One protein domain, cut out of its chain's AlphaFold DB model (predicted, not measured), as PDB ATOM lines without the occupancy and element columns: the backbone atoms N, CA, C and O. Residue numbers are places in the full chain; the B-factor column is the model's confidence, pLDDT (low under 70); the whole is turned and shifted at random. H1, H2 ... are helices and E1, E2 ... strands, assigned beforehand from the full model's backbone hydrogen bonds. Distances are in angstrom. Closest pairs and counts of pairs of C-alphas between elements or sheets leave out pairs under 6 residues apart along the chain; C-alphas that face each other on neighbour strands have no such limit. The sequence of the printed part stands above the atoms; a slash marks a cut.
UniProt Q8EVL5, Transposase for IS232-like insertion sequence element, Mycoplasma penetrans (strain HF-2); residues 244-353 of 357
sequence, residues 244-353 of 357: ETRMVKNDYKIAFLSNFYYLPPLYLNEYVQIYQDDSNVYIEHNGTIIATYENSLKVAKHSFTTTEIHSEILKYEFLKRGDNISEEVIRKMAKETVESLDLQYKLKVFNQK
ATOM      1  N   GLU A 244     129.178  68.095  45.132       91.00
ATOM      2  CA  GLU A 244     129.187  66.639  45.202       91.00
ATOM      3  C   GLU A 244     130.615  66.138  45.356       91.00
ATOM      4  O   GLU A 244     131.488  66.463  44.558       91.00
ATOM      5  N   THR A 245     130.868  65.328  46.380       90.88
ATOM      6  CA  THR A 245     132.199  64.748  46.583       90.88
ATOM      7  C   THR A 245     132.348  63.480  45.746       90.88
ATOM      8  O   THR A 245     131.465  62.613  45.740       90.88
ATOM      9  N   ARG A 246     133.458  63.367  45.016       89.31
ATOM     10  CA  ARG A 246     133.772  62.250  44.120       89.31
ATOM     11  C   ARG A 246     135.238  61.880  44.223       89.31
ATOM     12  O   ARG A 246     136.094  62.747  44.276       89.31
ATOM     13  N   MET A 247     135.509  60.582  44.199       90.50
ATOM     14  CA  MET A 247     136.872  60.078  44.075       90.50
ATOM     15  C   MET A 247     137.261  60.012  42.598       90.50
ATOM     16  O   MET A 247     136.492  59.478  41.787       90.50
ATOM     17  N   VAL A 248     138.445  60.515  42.255       90.38
ATOM     18  CA  VAL A 248     139.013  60.381  40.909       90.38
ATOM     19  C   VAL A 248     139.484  58.943  40.717       90.38
ATOM     20  O   VAL A 248     140.274  58.421  41.501       90.38
ATOM     21  N   LYS A 249     138.969  58.280  39.682       85.69
ATOM     22  CA  LYS A 249     139.264  56.870  39.402       85.69
ATOM     23  C   LYS A 249     140.419  56.722  38.409       85.69
ATOM     24  O   LYS A 249     140.864  57.690  37.803       85.69
ATOM     25  N   ASN A 250     140.857  55.477  38.216       79.81
ATOM     26  CA  ASN A 250     141.979  55.078  37.349       79.81
ATOM     27  C   ASN A 250     141.856  55.474  35.869       79.81
ATOM     28  O   ASN A 250     142.811  55.308  35.124       79.81
ATOM     29  N   ASP A 251     140.699  55.958  35.430       80.38
ATOM     30  CA  ASP A 251     140.468  56.494  34.090       80.38
ATOM     31  C   ASP A 251     140.626  58.026  34.018       80.38
ATOM     32  O   ASP A 251     140.255  58.628  33.009       80.38
ATOM     33  N   TYR A 252     141.175  58.643  35.074       85.62
ATOM     34  CA  TYR A 252     141.463  60.077  35.200       85.62
ATOM     35  C   TYR A 252     140.247  60.967  34.956       85.62
ATOM     36  O   TYR A 252     140.385  62.118  34.553       85.62
ATOM     37  N   LYS A 253     139.040  60.436  35.163       84.94
ATOM     38  CA  LYS A 253     137.802  61.176  34.950       84.94
ATOM     39  C   LYS A 253     136.818  60.976  36.086       84.94
ATOM     40  O   LYS A 253     136.766  59.933  36.735       84.94
ATOM     41  N   ILE A 254     135.981  61.983  36.279       88.88
ATOM     42  CA  ILE A 254     134.824  61.923  37.164       88.88
ATOM     43  C   ILE A 254     133.545  62.075  36.349       88.88
ATOM     44  O   ILE A 254     133.476  62.855  35.398       88.88
ATOM     45  N   ALA A 255     132.537  61.284  36.704       88.19
ATOM     46  CA  ALA A 255     131.193  61.416  36.162       88.19
ATOM     47  C   ALA A 255     130.431  62.490  36.937       88.19
ATOM     48  O   ALA A 255     130.438  62.478  38.170       88.19
ATOM     49  N   PHE A 256     129.735  63.356  36.214       89.31
ATOM     50  CA  PHE A 256     128.799  64.309  36.792       89.31
ATOM     51  C   PHE A 256     127.656  64.541  35.811       89.31
ATOM     52  O   PHE A 256     127.873  64.906  34.651       89.31
ATOM     53  N   LEU A 257     126.437  64.239  36.270       86.75
ATOM     54  CA  LEU A 257     125.227  64.208  35.451       86.75
ATOM     55  C   LEU A 257     125.448  63.388  34.159       86.75
ATOM     56  O   LEU A 257     125.826  62.213  34.210       86.75
ATOM     57  N   SER A 258     125.236  64.012  33.002       84.62
ATOM     58  CA  SER A 258     125.338  63.403  31.673       84.62
ATOM     59  C   SER A 258     126.740  63.504  31.057       84.62
ATOM     60  O   SER A 258     126.875  63.367  29.842       84.62
ATOM     61  N   ASN A 259     127.784  63.798  31.844       85.00
ATOM     62  CA  ASN A 259     129.127  64.080  31.334       85.00
ATOM     63  C   ASN A 259     130.252  63.436  32.153       85.00
ATOM     64  O   ASN A 259     130.071  62.993  33.287       85.00
ATOM     65  N   PHE A 260     131.435  63.419  31.535       84.88
ATOM     66  CA  PHE A 260     132.705  63.095  32.172       84.88
ATOM     67  C   PHE A 260     133.648  64.287  32.080       84.88
ATOM     68  O   PHE A 260     133.694  64.947  31.038       84.88
ATOM     69  N   TYR A 261     134.429  64.479  33.135       86.75
ATOM     70  CA  TYR A 261     135.413  65.545  33.265       86.75
ATOM     71  C   TYR A 261     136.757  64.931  33.629       86.75
ATOM     72  O   TYR A 261     136.809  64.103  34.537       86.75
ATOM     73  N   TYR A 262     137.807  65.290  32.894       86.31
ATOM     74  CA  TYR A 262     139.145  64.729  33.072       86.31
ATOM     75  C   TYR A 262     139.930  65.507  34.124       86.31
ATOM     76  O   TYR A 262     139.711  66.696  34.321       86.31
ATOM     77  N   LEU A 263     140.862  64.850  34.797       87.75
ATOM     78  CA  LEU A 263     141.710  65.458  35.810       87.75
ATOM     79  C   LEU A 263     143.151  64.968  35.653       87.75
ATOM     80  O   LEU A 263     143.359  63.832  35.223       87.75
ATOM     81  N   PRO A 264     144.144  65.796  36.012       86.69
ATOM     82  CA  PRO A 264     145.536  65.377  36.089       86.69
ATOM     83  C   PRO A 264     145.746  64.086  36.898       86.69
ATOM     84  O   PRO A 264     145.076  63.901  37.923       86.69
ATOM     85  N   PRO A 265     146.729  63.239  36.532       86.56
ATOM     86  CA  PRO A 265     147.102  62.048  37.302       86.56
ATOM     87  C   PRO A 265     147.455  62.324  38.766       86.56
ATOM     88  O   PRO A 265     147.299  61.437  39.599       86.56
ATOM     89  N   LEU A 266     147.881  63.551  39.086       90.94
ATOM     90  CA  LEU A 266     148.147  63.999  40.456       90.94
ATOM     91  C   LEU A 266     146.948  63.797  41.397       90.94
ATOM     92  O   LEU A 266     147.150  63.561  42.581       90.94
ATOM     93  N   TYR A 267     145.717  63.878  40.884       91.38
ATOM     94  CA  TYR A 267     144.498  63.730  41.687       91.38
ATOM     95  C   TYR A 267     143.971  62.293  41.726       91.38
ATOM     96  O   TYR A 267     142.860  62.065  42.193       91.38
ATOM     97  N   LEU A 268     144.710  61.311  41.206       90.44
ATOM     98  CA  LEU A 268     144.261  59.925  41.177       90.44
ATOM     99  C   LEU A 268     144.050  59.377  42.600       90.44
ATOM    100  O   LEU A 268     144.945  59.451  43.431       90.44
ATOM    101  N   ASN A 269     142.887  58.765  42.852       90.56
ATOM    102  CA  ASN A 269     142.420  58.303  44.169       90.56
ATOM    103  C   ASN A 269     142.161  59.409  45.207       90.56
ATOM    104  O   ASN A 269     141.779  59.091  46.333       90.56
ATOM    105  N   GLU A 270     142.268  60.683  44.829       94.25
ATOM    106  CA  GLU A 270     141.885  61.802  45.686       94.25
ATOM    107  C   GLU A 270     140.381  62.087  45.596       94.25
ATOM    108  O   GLU A 270     139.706  61.764  44.606       94.25
ATOM    109  N   TYR A 271     139.845  62.717  46.643       93.56
ATOM    110  CA  TYR A 271     138.463  63.186  46.683       93.56
ATOM    111  C   TYR A 271     138.376  64.654  46.273       93.56
ATOM    112  O   TYR A 271     138.938  65.532  46.918       93.56
ATOM    113  N   VAL A 272     137.592  64.925  45.236       94.44
ATOM    114  CA  VAL A 272     137.316  66.268  44.720       94.44
ATOM    115  C   VAL A 272     135.843  66.617  44.895       94.44
ATOM    116  O   VAL A 272     134.979  65.738  44.955       94.44
ATOM    117  N   GLN A 273     135.540  67.907  44.964       95.06
ATOM    118  CA  GLN A 273     134.180  68.426  44.942       95.06
ATOM    119  C   GLN A 273     133.848  68.912  43.533       95.06
ATOM    120  O   GLN A 273     134.586  69.714  42.971       95.06
ATOM    121  N   ILE A 274     132.736  68.449  42.969       93.12
ATOM    122  CA  ILE A 274     132.222  68.899  41.675       93.12
ATOM    123  C   ILE A 274     130.862  69.573  41.848       93.12
ATOM    124  O   ILE A 274     130.001  69.095  42.590       93.12
ATOM    125  N   TYR A 275     130.676  70.709  41.187       92.81
ATOM    126  CA  TYR A 275     129.433  71.477  41.182       92.81
ATOM    127  C   TYR A 275     129.312  72.274  39.889       92.81
ATOM    128  O   TYR A 275     130.255  72.335  39.106       92.81
ATOM    129  N   GLN A 276     128.149  72.871  39.653       91.38
ATOM    130  CA  GLN A 276     127.910  73.703  38.480       91.38
ATOM    131  C   GLN A 276     127.197  74.992  38.870       91.38
ATOM    132  O   GLN A 276     126.578  75.055  39.931       91.38
ATOM    133  N   ASP A 277     127.283  75.982  37.996       88.81
ATOM    134  CA  ASP A 277     126.332  77.083  37.900       88.81
ATOM    135  C   ASP A 277     125.668  77.060  36.510       88.81
ATOM    136  O   ASP A 277     125.748  76.064  35.780       88.81
ATOM    137  N   ASP A 278     125.002  78.153  36.137       79.81
ATOM    138  CA  ASP A 278     124.315  78.272  34.849       79.81
ATOM    139  C   ASP A 278     125.266  78.103  33.646       79.81
ATOM    140  O   ASP A 278     124.864  77.620  32.585       79.81
ATOM    141  N   SER A 279     126.544  78.462  33.798       82.75
ATOM    142  CA  SER A 279     127.510  78.550  32.699       82.75
ATOM    143  C   SER A 279     128.604  77.490  32.750       82.75
ATOM    144  O   SER A 279     129.092  77.086  31.695       82.75
ATOM    145  N   ASN A 280     129.008  77.033  33.934       89.38
ATOM    146  CA  ASN A 280     130.216  76.240  34.120       89.38
ATOM    147  C   ASN A 280     130.037  75.091  35.114       89.38
ATOM    148  O   ASN A 280     129.230  75.147  36.037       89.38
ATOM    149  N   VAL A 281     130.892  74.083  34.963       90.88
ATOM    150  CA  VAL A 281     131.174  73.041  35.947       90.88
ATOM    151  C   VAL A 281     132.542  73.293  36.562       90.88
ATOM    152  O   VAL A 281     133.538  73.462  35.859       90.88
ATOM    153  N   TYR A 282     132.596  73.259  37.884       92.69
ATOM    154  CA  TYR A 282     133.789  73.476  38.687       92.69
ATOM    155  C   TYR A 282     134.205  72.179  39.362       92.69
ATOM    156  O   TYR A 282     133.363  71.444  39.878       92.69
ATOM    157  N   ILE A 283     135.511  71.923  39.389       93.38
ATOM    158  CA  ILE A 283     136.114  70.859  40.186       93.38
ATOM    159  C   ILE A 283     137.085  71.501  41.165       93.38
ATOM    160  O   ILE A 283     137.990  72.231  40.762       93.38
ATOM    161  N   GLU A 284     136.893  71.220  42.445       94.56
ATOM    162  CA  GLU A 284     137.646  71.778  43.561       94.56
ATOM    163  C   GLU A 284     138.328  70.660  44.356       94.56
ATOM    164  O   GLU A 284     137.738  69.609  44.611       94.56
ATOM    165  N   HIS A 285     139.566  70.895  44.779       94.31
ATOM    166  CA  HIS A 285     140.318  70.025  45.674       94.31
ATOM    167  C   HIS A 285     140.869  70.863  46.829       94.31
ATOM    168  O   HIS A 285     141.554  71.859  46.602       94.31
ATOM    169  N   ASN A 286     140.544  70.483  48.068       91.12
ATOM    170  CA  ASN A 286     140.962  71.184  49.292       91.12
ATOM    171  C   ASN A 286     140.703  72.707  49.278       91.12
ATOM    172  O   ASN A 286     141.537  73.484  49.737       91.12
ATOM    173  N   GLY A 287     139.553  73.140  48.747       90.31
ATOM    174  CA  GLY A 287     139.172  74.557  48.680       90.31
ATOM    175  C   GLY A 287     139.707  75.321  47.463       90.31
ATOM    176  O   GLY A 287     139.352  76.481  47.279       90.31
ATOM    177  N   THR A 288     140.516  74.684  46.612       90.56
ATOM    178  CA  THR A 288     141.092  75.301  45.409       90.56
ATOM    179  C   THR A 288     140.437  74.742  44.152       90.56
ATOM    180  O   THR A 288     140.345  73.525  43.992       90.56
ATOM    181  N   ILE A 289     140.006  75.609  43.233       92.19
ATOM    182  CA  ILE A 289     139.461  75.190  41.934       92.19
ATOM    183  C   ILE A 289     140.607  74.664  41.060       92.19
ATOM    184  O   ILE A 289     141.526  75.392  40.690       92.19
ATOM    185  N   ILE A 290     140.540  73.383  40.713       90.06
ATOM    186  CA  ILE A 290     141.565  72.683  39.927       90.06
ATOM    187  C   ILE A 290     141.173  72.507  38.460       90.06
ATOM    188  O   ILE A 290     142.036  72.246  37.630       90.06
ATOM    189  N   ALA A 291     139.885  72.641  38.135       86.81
ATOM    190  CA  ALA A 291     139.403  72.673  36.762       86.81
ATOM    191  C   ALA A 291     138.075  73.433  36.667       86.81
ATOM    192  O   ALA A 291     137.237  73.390  37.571       86.81
ATOM    193  N   THR A 292     137.860  74.105  35.540       88.38
ATOM    194  CA  THR A 292     136.580  74.738  35.196       88.38
ATOM    195  C   THR A 292     136.247  74.427  33.754       88.38
ATOM    196  O   THR A 292     137.045  74.733  32.871       88.38
ATOM    197  N   TYR A 293     135.081  73.840  33.529       83.94
ATOM    198  CA  TYR A 293     134.553  73.472  32.223       83.94
ATOM    199  C   TYR A 293     133.342  74.330  31.912       83.94
ATOM    200  O   TYR A 293     132.492  74.501  32.776       83.94
ATOM    201  N   GLU A 294     133.202  74.816  30.688       79.44
ATOM    202  CA  GLU A 294     131.950  75.460  30.293       79.44
ATOM    203  C   GLU A 294     130.872  74.377  30.092       79.44
ATOM    204  O   GLU A 294     131.136  73.302  29.550       79.44
ATOM    205  N   ASN A 295     129.631  74.627  30.507       67.19
ATOM    206  CA  ASN A 295     128.527  73.675  30.319       67.19
ATOM    207  C   ASN A 295     128.317  73.335  28.830       67.19
ATOM    208  O   ASN A 295     127.907  72.223  28.482       67.19
ATOM    209  N   SER A 296     128.625  74.289  27.946       55.75
ATOM    210  CA  SER A 296     128.585  74.159  26.489       55.75
ATOM    211  C   SER A 296     129.858  73.497  25.932       55.75
ATOM    212  O   SER A 296     129.762  72.537  25.160       55.75
ATOM    213  N   LEU A 297     131.035  73.970  26.358       53.50
ATOM    214  CA  LEU A 297     132.368  73.551  25.932       53.50
ATOM    215  C   LEU A 297     132.981  72.665  27.013       53.50
ATOM    216  O   LEU A 297     133.426  73.159  28.044       53.50
ATOM    217  N   LYS A 298     133.108  71.357  26.756       59.47
ATOM    218  CA  LYS A 298     133.812  70.392  27.636       59.47
ATOM    219  C   LYS A 298     135.337  70.621  27.658       59.47
ATOM    220  O   LYS A 298     136.127  69.681  27.712       59.47
ATOM    221  N   VAL A 299     135.741  71.881  27.589       58.75
ATOM    222  CA  VAL A 299     137.096  72.390  27.581       58.75
ATOM    223  C   VAL A 299     137.377  72.990  28.955       58.75
ATOM    224  O   VAL A 299     136.684  73.915  29.376       58.75
ATOM    225  N   ALA A 300     138.376  72.451  29.649       62.06
ATOM    226  CA  ALA A 300     138.882  73.011  30.886       62.06
ATOM    227  C   ALA A 300     139.637  74.314  30.584       62.06
ATOM    228  O   ALA A 300     140.421  74.362  29.632       62.06
ATOM    229  N   LYS A 301     139.394  75.361  31.376       68.19
ATOM    230  CA  LYS A 301     139.990  76.698  31.195       68.19
ATOM    231  C   LYS A 301     140.823  77.186  32.386       68.19
ATOM    232  O   LYS A 301     141.446  78.236  32.280       68.19
ATOM    233  N   HIS A 302     140.807  76.478  33.515       58.66
ATOM    234  CA  HIS A 302     141.381  76.959  34.774       58.66
ATOM    235  C   HIS A 302     142.295  75.914  35.413       58.66
ATOM    236  O   HIS A 302     141.919  74.745  35.453       58.66
ATOM    237  N   SER A 303     143.457  76.354  35.917       63.44
ATOM    238  CA  SER A 303     144.591  75.567  36.448       63.44
ATOM    239  C   SER A 303     145.239  74.597  35.452       63.44
ATOM    240  O   SER A 303     146.459  74.590  35.332       63.44
ATOM    241  N   PHE A 304     144.436  73.849  34.693       66.81
ATOM    242  CA  PHE A 304     144.866  73.045  33.555       66.81
ATOM    243  C   PHE A 304     143.874  73.206  32.397       66.81
ATOM    244  O   PHE A 304     142.654  73.129  32.574       66.81
ATOM    245  N   THR A 305     144.385  73.395  31.187       77.44
ATOM    246  CA  THR A 305     143.602  73.278  29.953       77.44
ATOM    247  C   THR A 305     143.317  71.810  29.639       77.44
ATOM    248  O   THR A 305     144.065  70.925  30.051       77.44
ATOM    249  N   THR A 306     142.276  71.501  28.854       76.44
ATOM    250  CA  THR A 306     142.014  70.097  28.460       76.44
ATOM    251  C   THR A 306     143.231  69.452  27.796       76.44
ATOM    252  O   THR A 306     143.486  68.270  28.022       76.44
ATOM    253  N   THR A 307     143.997  70.216  27.013       76.81
ATOM    254  CA  THR A 307     145.211  69.732  26.341       76.81
ATOM    255  C   THR A 307     146.324  69.434  27.338       76.81
ATOM    256  O   THR A 307     146.999  68.414  27.204       76.81
ATOM    257  N   GLU A 308     146.504  70.279  28.355       81.19
ATOM    258  CA  GLU A 308     147.458  70.036  29.443       81.19
ATOM    259  C   GLU A 308     147.076  68.785  30.232       81.19
ATOM    260  O   GLU A 308     147.909  67.894  30.374       81.19
ATOM    261  N   ILE A 309     145.801  68.646  30.617       82.81
ATOM    262  CA  ILE A 309     145.298  67.455  31.319       82.81
ATOM    263  C   ILE A 309     145.594  66.184  30.511       82.81
ATOM    264  O   ILE A 309     146.144  65.222  31.043       82.81
ATOM    265  N   HIS A 310     145.276  66.167  29.211       81.19
ATOM    266  CA  HIS A 310     145.533  64.995  28.366       81.19
ATOM    267  C   HIS A 310     147.031  64.730  28.177       81.19
ATOM    268  O   HIS A 310     147.440  63.571  28.138       81.19
ATOM    269  N   SER A 311     147.857  65.777  28.099       81.00
ATOM    270  CA  SER A 311     149.313  65.635  28.004       81.00
ATOM    271  C   SER A 311     149.893  64.995  29.265       81.00
ATOM    272  O   SER A 311     150.716  64.086  29.168       81.00
ATOM    273  N   GLU A 312     149.442  65.418  30.447       84.81
ATOM    274  CA  GLU A 312     149.879  64.842  31.721       84.81
ATOM    275  C   GLU A 312     149.432  63.389  31.884       84.81
ATOM    276  O   GLU A 312     150.231  62.553  32.309       84.81
ATOM    277  N   ILE A 313     148.199  63.065  31.482       84.50
ATOM    278  CA  ILE A 313     147.697  61.684  31.465       84.50
ATOM    279  C   ILE A 313     148.569  60.801  30.565       84.50
ATOM    280  O   ILE A 313     149.029  59.747  31.003       84.50
ATOM    281  N   LEU A 314     148.832  61.230  29.326       83.31
ATOM    282  CA  LEU A 314     149.665  60.476  28.386       83.31
ATOM    283  C   LEU A 314     151.090  60.294  28.917       83.31
ATOM    284  O   LEU A 314     151.610  59.180  28.896       83.31
ATOM    285  N   LYS A 315     151.700  61.360  29.450       84.00
ATOM    286  CA  LYS A 315     153.037  61.306  30.056       84.00
ATOM    287  C   LYS A 315     153.093  60.287  31.194       84.00
ATOM    288  O   LYS A 315     154.006  59.468  31.231       84.00
ATOM    289  N   TYR A 316     152.109  60.307  32.090       84.75
ATOM    290  CA  TYR A 316     152.027  59.364  33.202       84.75
ATOM    291  C   TYR A 316     151.841  57.911  32.730       84.75
ATOM    292  O   TYR A 316     152.518  57.012  33.228       84.75
ATOM    293  N   GLU A 317     150.978  57.668  31.741       83.06
ATOM    294  CA  GLU A 317     150.747  56.328  31.183       83.06
ATOM    295  C   GLU A 317     151.976  55.761  30.454       83.06
ATOM    296  O   GLU A 317     152.299  54.588  30.649       83.06
ATOM    297  N   PHE A 318     152.688  56.571  29.664       83.69
ATOM    298  CA  PHE A 318     153.933  56.149  29.007       83.69
ATOM    299  C   PHE A 318     155.026  55.826  30.028       83.69
ATOM    300  O   PHE A 318     155.626  54.753  29.964       83.69
ATOM    301  N   LEU A 319     155.208  56.683  31.042       84.31
ATOM    302  CA  LEU A 319     156.150  56.428  32.138       84.31
ATOM    303  C   LEU A 319     155.837  55.117  32.868       84.31
ATOM    304  O   LEU A 319     156.740  54.328  33.137       84.31
ATOM    305  N   LYS A 320     154.557  54.840  33.136       81.38
ATOM    306  CA  LYS A 320     154.113  53.598  33.784       81.38
ATOM    307  C   LYS A 320     154.397  52.344  32.945       81.38
ATOM    308  O   LYS A 320     154.566  51.268  33.515       81.38
ATOM    309  N   ARG A 321     154.440  52.466  31.615       80.56
ATOM    310  CA  ARG A 321     154.758  51.373  30.675       80.56
ATOM    311  C   ARG A 321     156.255  51.221  30.402       80.56
ATOM    312  O   ARG A 321     156.654  50.201  29.852       80.56
ATOM    313  N   GLY A 322     157.071  52.192  30.815       79.88
ATOM    314  CA  GLY A 322     158.496  52.251  30.487       79.88
ATOM    315  C   GLY A 322     158.779  52.806  29.087       79.88
ATOM    316  O   GLY A 322     159.898  52.669  28.595       79.88
ATOM    317  N   ASP A 323     157.788  53.434  28.450       79.75
ATOM    318  CA  ASP A 323     157.929  54.041  27.130       79.75
ATOM    319  C   ASP A 323     158.630  55.403  27.252       79.75
ATOM    320  O   ASP A 323     158.232  56.254  28.051       79.75
ATOM    321  N   ASN A 324     159.653  55.644  26.429       82.31
ATOM    322  CA  ASN A 324     160.342  56.934  26.368       82.31
ATOM    323  C   ASN A 324     159.872  57.726  25.141       82.31
ATOM    324  O   ASN A 324     160.440  57.604  24.055       82.31
ATOM    325  N   ILE A 325     158.804  58.509  25.309       83.94
ATOM    326  CA  ILE A 325     158.241  59.366  24.257       83.94
ATOM    327  C   ILE A 325     158.557  60.830  24.566       83.94
ATOM    328  O   ILE A 325     158.422  61.278  25.704       83.94
ATOM    329  N   SER A 326     158.971  61.590  23.548       84.12
ATOM    330  CA  SER A 326     159.288  63.010  23.712       84.12
ATOM    331  C   SER A 326     158.051  63.835  24.084       84.12
ATOM    332  O   SER A 326     156.931  63.562  23.643       84.12
ATOM    333  N   GLU A 327     158.251  64.899  24.869       81.06
ATOM    334  CA  GLU A 327     157.150  65.779  25.284       81.06
ATOM    335  C   GLU A 327     156.435  66.441  24.099       81.06
ATOM    336  O   GLU A 327     155.233  66.687  24.168       81.06
ATOM    337  N   GLU A 328     157.145  66.699  23.000       81.06
ATOM    338  CA  GLU A 328     156.565  67.278  21.786       81.06
ATOM    339  C   GLU A 328     155.546  66.331  21.135       81.06
ATOM    340  O   GLU A 328     154.442  66.754  20.783       81.06
ATOM    341  N   VAL A 329     155.867  65.035  21.055       79.44
ATOM    342  CA  VAL A 329     154.946  64.010  20.543       79.44
ATOM    343  C   VAL A 329     153.743  63.865  21.473       79.44
ATOM    344  O   VAL A 329     152.609  63.858  20.998       79.44
ATOM    345  N   ILE A 330     153.963  63.837  22.792       77.25
ATOM    346  CA  ILE A 330     152.883  63.771  23.790       77.25
ATOM    347  C   ILE A 330     151.927  64.962  23.648       77.25
ATOM    348  O   ILE A 330     150.710  64.774  23.589       77.25
ATOM    349  N   ARG A 331     152.460  66.186  23.545       78.31
ATOM    350  CA  ARG A 331     151.649  67.400  23.364       78.31
ATOM    351  C   ARG A 331     150.876  67.379  22.051       78.31
ATOM    352  O   ARG A 331     149.720  67.793  22.032       78.31
ATOM    353  N   LYS A 332     151.483  66.885  20.966       76.50
ATOM    354  CA  LYS A 332     150.803  66.734  19.675       76.50
ATOM    355  C   LYS A 332     149.633  65.751  19.775       76.50
ATOM    356  O   LYS A 332     148.523  66.113  19.400       76.50
ATOM    357  N   MET A 333     149.847  64.575  20.369       76.62
ATOM    358  CA  MET A 333     148.795  63.572  20.592       76.62
ATOM    359  C   MET A 333     147.659  64.108  21.476       76.62
ATOM    360  O   MET A 333     146.478  63.894  21.189       76.62
ATOM    361  N   ALA A 334     147.996  64.838  22.542       78.88
ATOM    362  CA  ALA A 334     147.006  65.482  23.397       78.88
ATOM    363  C   ALA A 334     146.202  66.538  22.629       78.88
ATOM    364  O   ALA A 334     144.979  66.581  22.744       78.88
ATOM    365  N   LYS A 335     146.866  67.358  21.809       77.38
ATOM    366  CA  LYS A 335     146.206  68.379  20.993       77.38
ATOM    367  C   LYS A 335     145.268  67.761  19.961       77.38
ATOM    368  O   LYS A 335     144.131  68.201  19.882       77.38
ATOM    369  N   GLU A 336     145.687  66.713  19.255       75.75
ATOM    370  CA  GLU A 336     144.829  65.962  18.324       75.75
ATOM    371  C   GLU A 336     143.606  65.368  19.044       75.75
ATOM    372  O   GLU A 336     142.482  65.435  18.541       75.75
ATOM    373  N   THR A 337     143.794  64.872  20.273       73.06
ATOM    374  CA  THR A 337     142.691  64.384  21.113       73.06
ATOM    375  C   THR A 337     141.703  65.509  21.439       73.06
ATOM    376  O   THR A 337     140.494  65.334  21.294       73.06
ATOM    377  N   VAL A 338     142.187  66.692  21.826       70.50
ATOM    378  CA  VAL A 338     141.326  67.845  22.141       70.50
ATOM    379  C   VAL A 338     140.681  68.454  20.903       70.50
ATOM    380  O   VAL A 338     139.507  68.803  20.949       70.50
ATOM    381  N   GLU A 339     141.399  68.550  19.787       67.44
ATOM    382  CA  GLU A 339     140.861  69.028  18.514       67.44
ATOM    383  C   GLU A 339     139.739  68.112  18.024       67.44
ATOM    384  O   GLU A 339     138.722  68.618  17.559       67.44
ATOM    385  N   SER A 340     139.847  66.793  18.226       66.62
ATOM    386  CA  SER A 340     138.738  65.872  17.951       66.62
ATOM    387  C   SER A 340     137.499  66.185  18.807       66.62
ATOM    388  O   SER A 340     136.386  66.233  18.285       66.62
ATOM    389  N   LEU A 341     137.688  66.512  20.092       64.81
ATOM    390  CA  LEU A 341     136.616  66.910  21.012       64.81
ATOM    391  C   LEU A 341     136.009  68.287  20.661       64.81
ATOM    392  O   LEU A 341     134.808  68.494  20.846       64.81
ATOM    393  N   ASP A 342     136.815  69.229  20.158       54.97
ATOM    394  CA  ASP A 342     136.395  70.593  19.792       54.97
ATOM    395  C   ASP A 342     135.713  70.652  18.410       54.97
ATOM    396  O   ASP A 342     134.701  71.334  18.240       54.97
ATOM    397  N   LEU A 343     136.189  69.880  17.424       50.22
ATOM    398  CA  LEU A 343     135.529  69.711  16.118       50.22
ATOM    399  C   LEU A 343     134.120  69.125  16.271       50.22
ATOM    400  O   LEU A 343     133.178  69.630  15.655       50.22
ATOM    401  N   GLN A 344     133.951  68.137  17.156       52.97
ATOM    402  CA  GLN A 344     132.639  67.591  17.527       52.97
ATOM    403  C   GLN A 344     131.690  68.675  18.066       52.97
ATOM    404  O   GLN A 344     130.488  68.654  17.794       52.97
ATOM    405  N   TYR A 345     132.214  69.653  18.810       48.31
ATOM    406  CA  TYR A 345     131.423  70.768  19.322       48.31
ATOM    407  C   TYR A 345     131.105  71.822  18.248       48.31
ATOM    408  O   TYR A 345     129.980  72.317  18.171       48.31
ATOM    409  N   LYS A 346     132.062  72.170  17.385       40.50
ATOM    410  CA  LYS A 346     131.835  73.150  16.310       40.50
ATOM    411  C   LYS A 346     130.788  72.662  15.303       40.50
ATOM    412  O   LYS A 346     129.924  73.444  14.909       40.50
ATOM    413  N   LEU A 347     130.793  71.368  14.973       40.97
ATOM    414  CA  LEU A 347     129.751  70.740  14.149       40.97
ATOM    415  C   LEU A 347     128.358  70.831  14.802       40.97
ATOM    416  O   LEU A 347     127.369  71.060  14.110       40.97
ATOM    417  N   LYS A 348     128.274  70.741  16.135       43.88
ATOM    418  CA  LYS A 348     127.033  70.929  16.905       43.88
ATOM    419  C   LYS A 348     126.475  72.354  16.784       43.88
ATOM    420  O   LYS A 348     125.291  72.502  16.497       43.88
ATOM    421  N   VAL A 349     127.292  73.395  16.977       38.44
ATOM    422  CA  VAL A 349     126.828  74.798  16.863       38.44
ATOM    423  C   VAL A 349     126.375  75.113  15.439       38.44
ATOM    424  O   VAL A 349     125.376  75.803  15.241       38.44
ATOM    425  N   PHE A 350     127.091  74.581  14.448       32.94
ATOM    426  CA  PHE A 350     126.731  74.735  13.045       32.94
ATOM    427  C   PHE A 350     125.381  74.072  12.724       32.94
ATOM    428  O   PHE A 350     124.504  74.711  12.151       32.94
ATOM    429  N   ASN A 351     125.169  72.829  13.165       39.59
ATOM    430  CA  ASN A 351     123.925  72.103  12.901       39.59
ATOM    431  C   ASN A 351     122.713  72.668  13.661       39.59
ATOM    432  O   ASN A 351     121.607  72.611  13.138       39.59
ATOM    433  N   GLN A 352     122.908  73.244  14.853       37.16
ATOM    434  CA  GLN A 352     121.833  73.911  15.602       37.16
ATOM    435  C   GLN A 352     121.377  75.210  14.926       37.16
ATOM    436  O   GLN A 352     120.178  75.428  14.783       37.16
ATOM    437  N   LYS A 353     122.309  76.034  14.427       35.34
ATOM    438  CA  LYS A 353     121.967  77.276  13.708       35.34
ATOM    439  C   LYS A 353     121.209  77.032  12.402       35.34
ATOM    440  O   LYS A 353     120.374  77.847  12.038       35.34
TER     441      LYS A 353
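This is residues 244 to 353 of the 357 residues of the protein "Transposase for IS232-like insertion sequence element" of Mycoplasma penetrans (strain HF-2) (UniProt Q8EVL5). Two sheets face to face make a small sandwich, a strongly twisted one of E1, E4, E5 and E6 and the hairpin E2 and E3, with a helical hairpin, H1 and H2, beyond it. The long H2 folds back past the strands, apart from each of the six. The printed part has 110 residues, with six named strands followed by two named helices; the class is mixed. The larger sheet runs E1 E4 E5 E6, antiparallel. The whole is compact, radius of gyration of the C-alphas 14.6 A, spanning 44 by 35 by 20 A.

E1, residues 244 to 247, begins at C-alpha (129.187, 66.639, 45.202). E2 is residues 253 to 256, E3 259 to 262. A meander, each strand the antiparallel neighbour of the one before, follows: E4, 271 to 276, 17.0 A; E5, 280 to 285, 16.6 A; E6, 288 to 294, 17.7 A. H1, 306 to 321, is 22.8 A long; H2, 327 to 353, is 38.8 A, ending at (121.967, 77.276, 13.708).

Within hydrogen-bond range are N 246 and O 272 across E1 and E4, 2.8 A, N 273 and O 284 across E4 and E5, 2.8 A, and N 281 and O 293 across E5 and E6, 2.7 A. In E2 and E3, N 254 and O 261 are 2.9 A apart. The sheets' planes stand 15 degrees apart. The closest C-alphas of E3 and H1, Tyr 262 and Ile 309, are 7.0 A apart. H1 and H2 touch at a steep tilt of 40 degrees, opposite ways, closest at C-alphas Ser 311 and Ala 334, 5.2 A; H2 touches with residues 327 to 338 alone. In both helices every O i to N i+4 pair is within hydrogen-bond range.

The C-alphas of Gly 322 and Lys 353, farthest apart, are 47.4 A apart. The printed part has no cut. E6 to H1 is a long link. pLDDT is under 70 at residues 295 to 304 and 339 to 353.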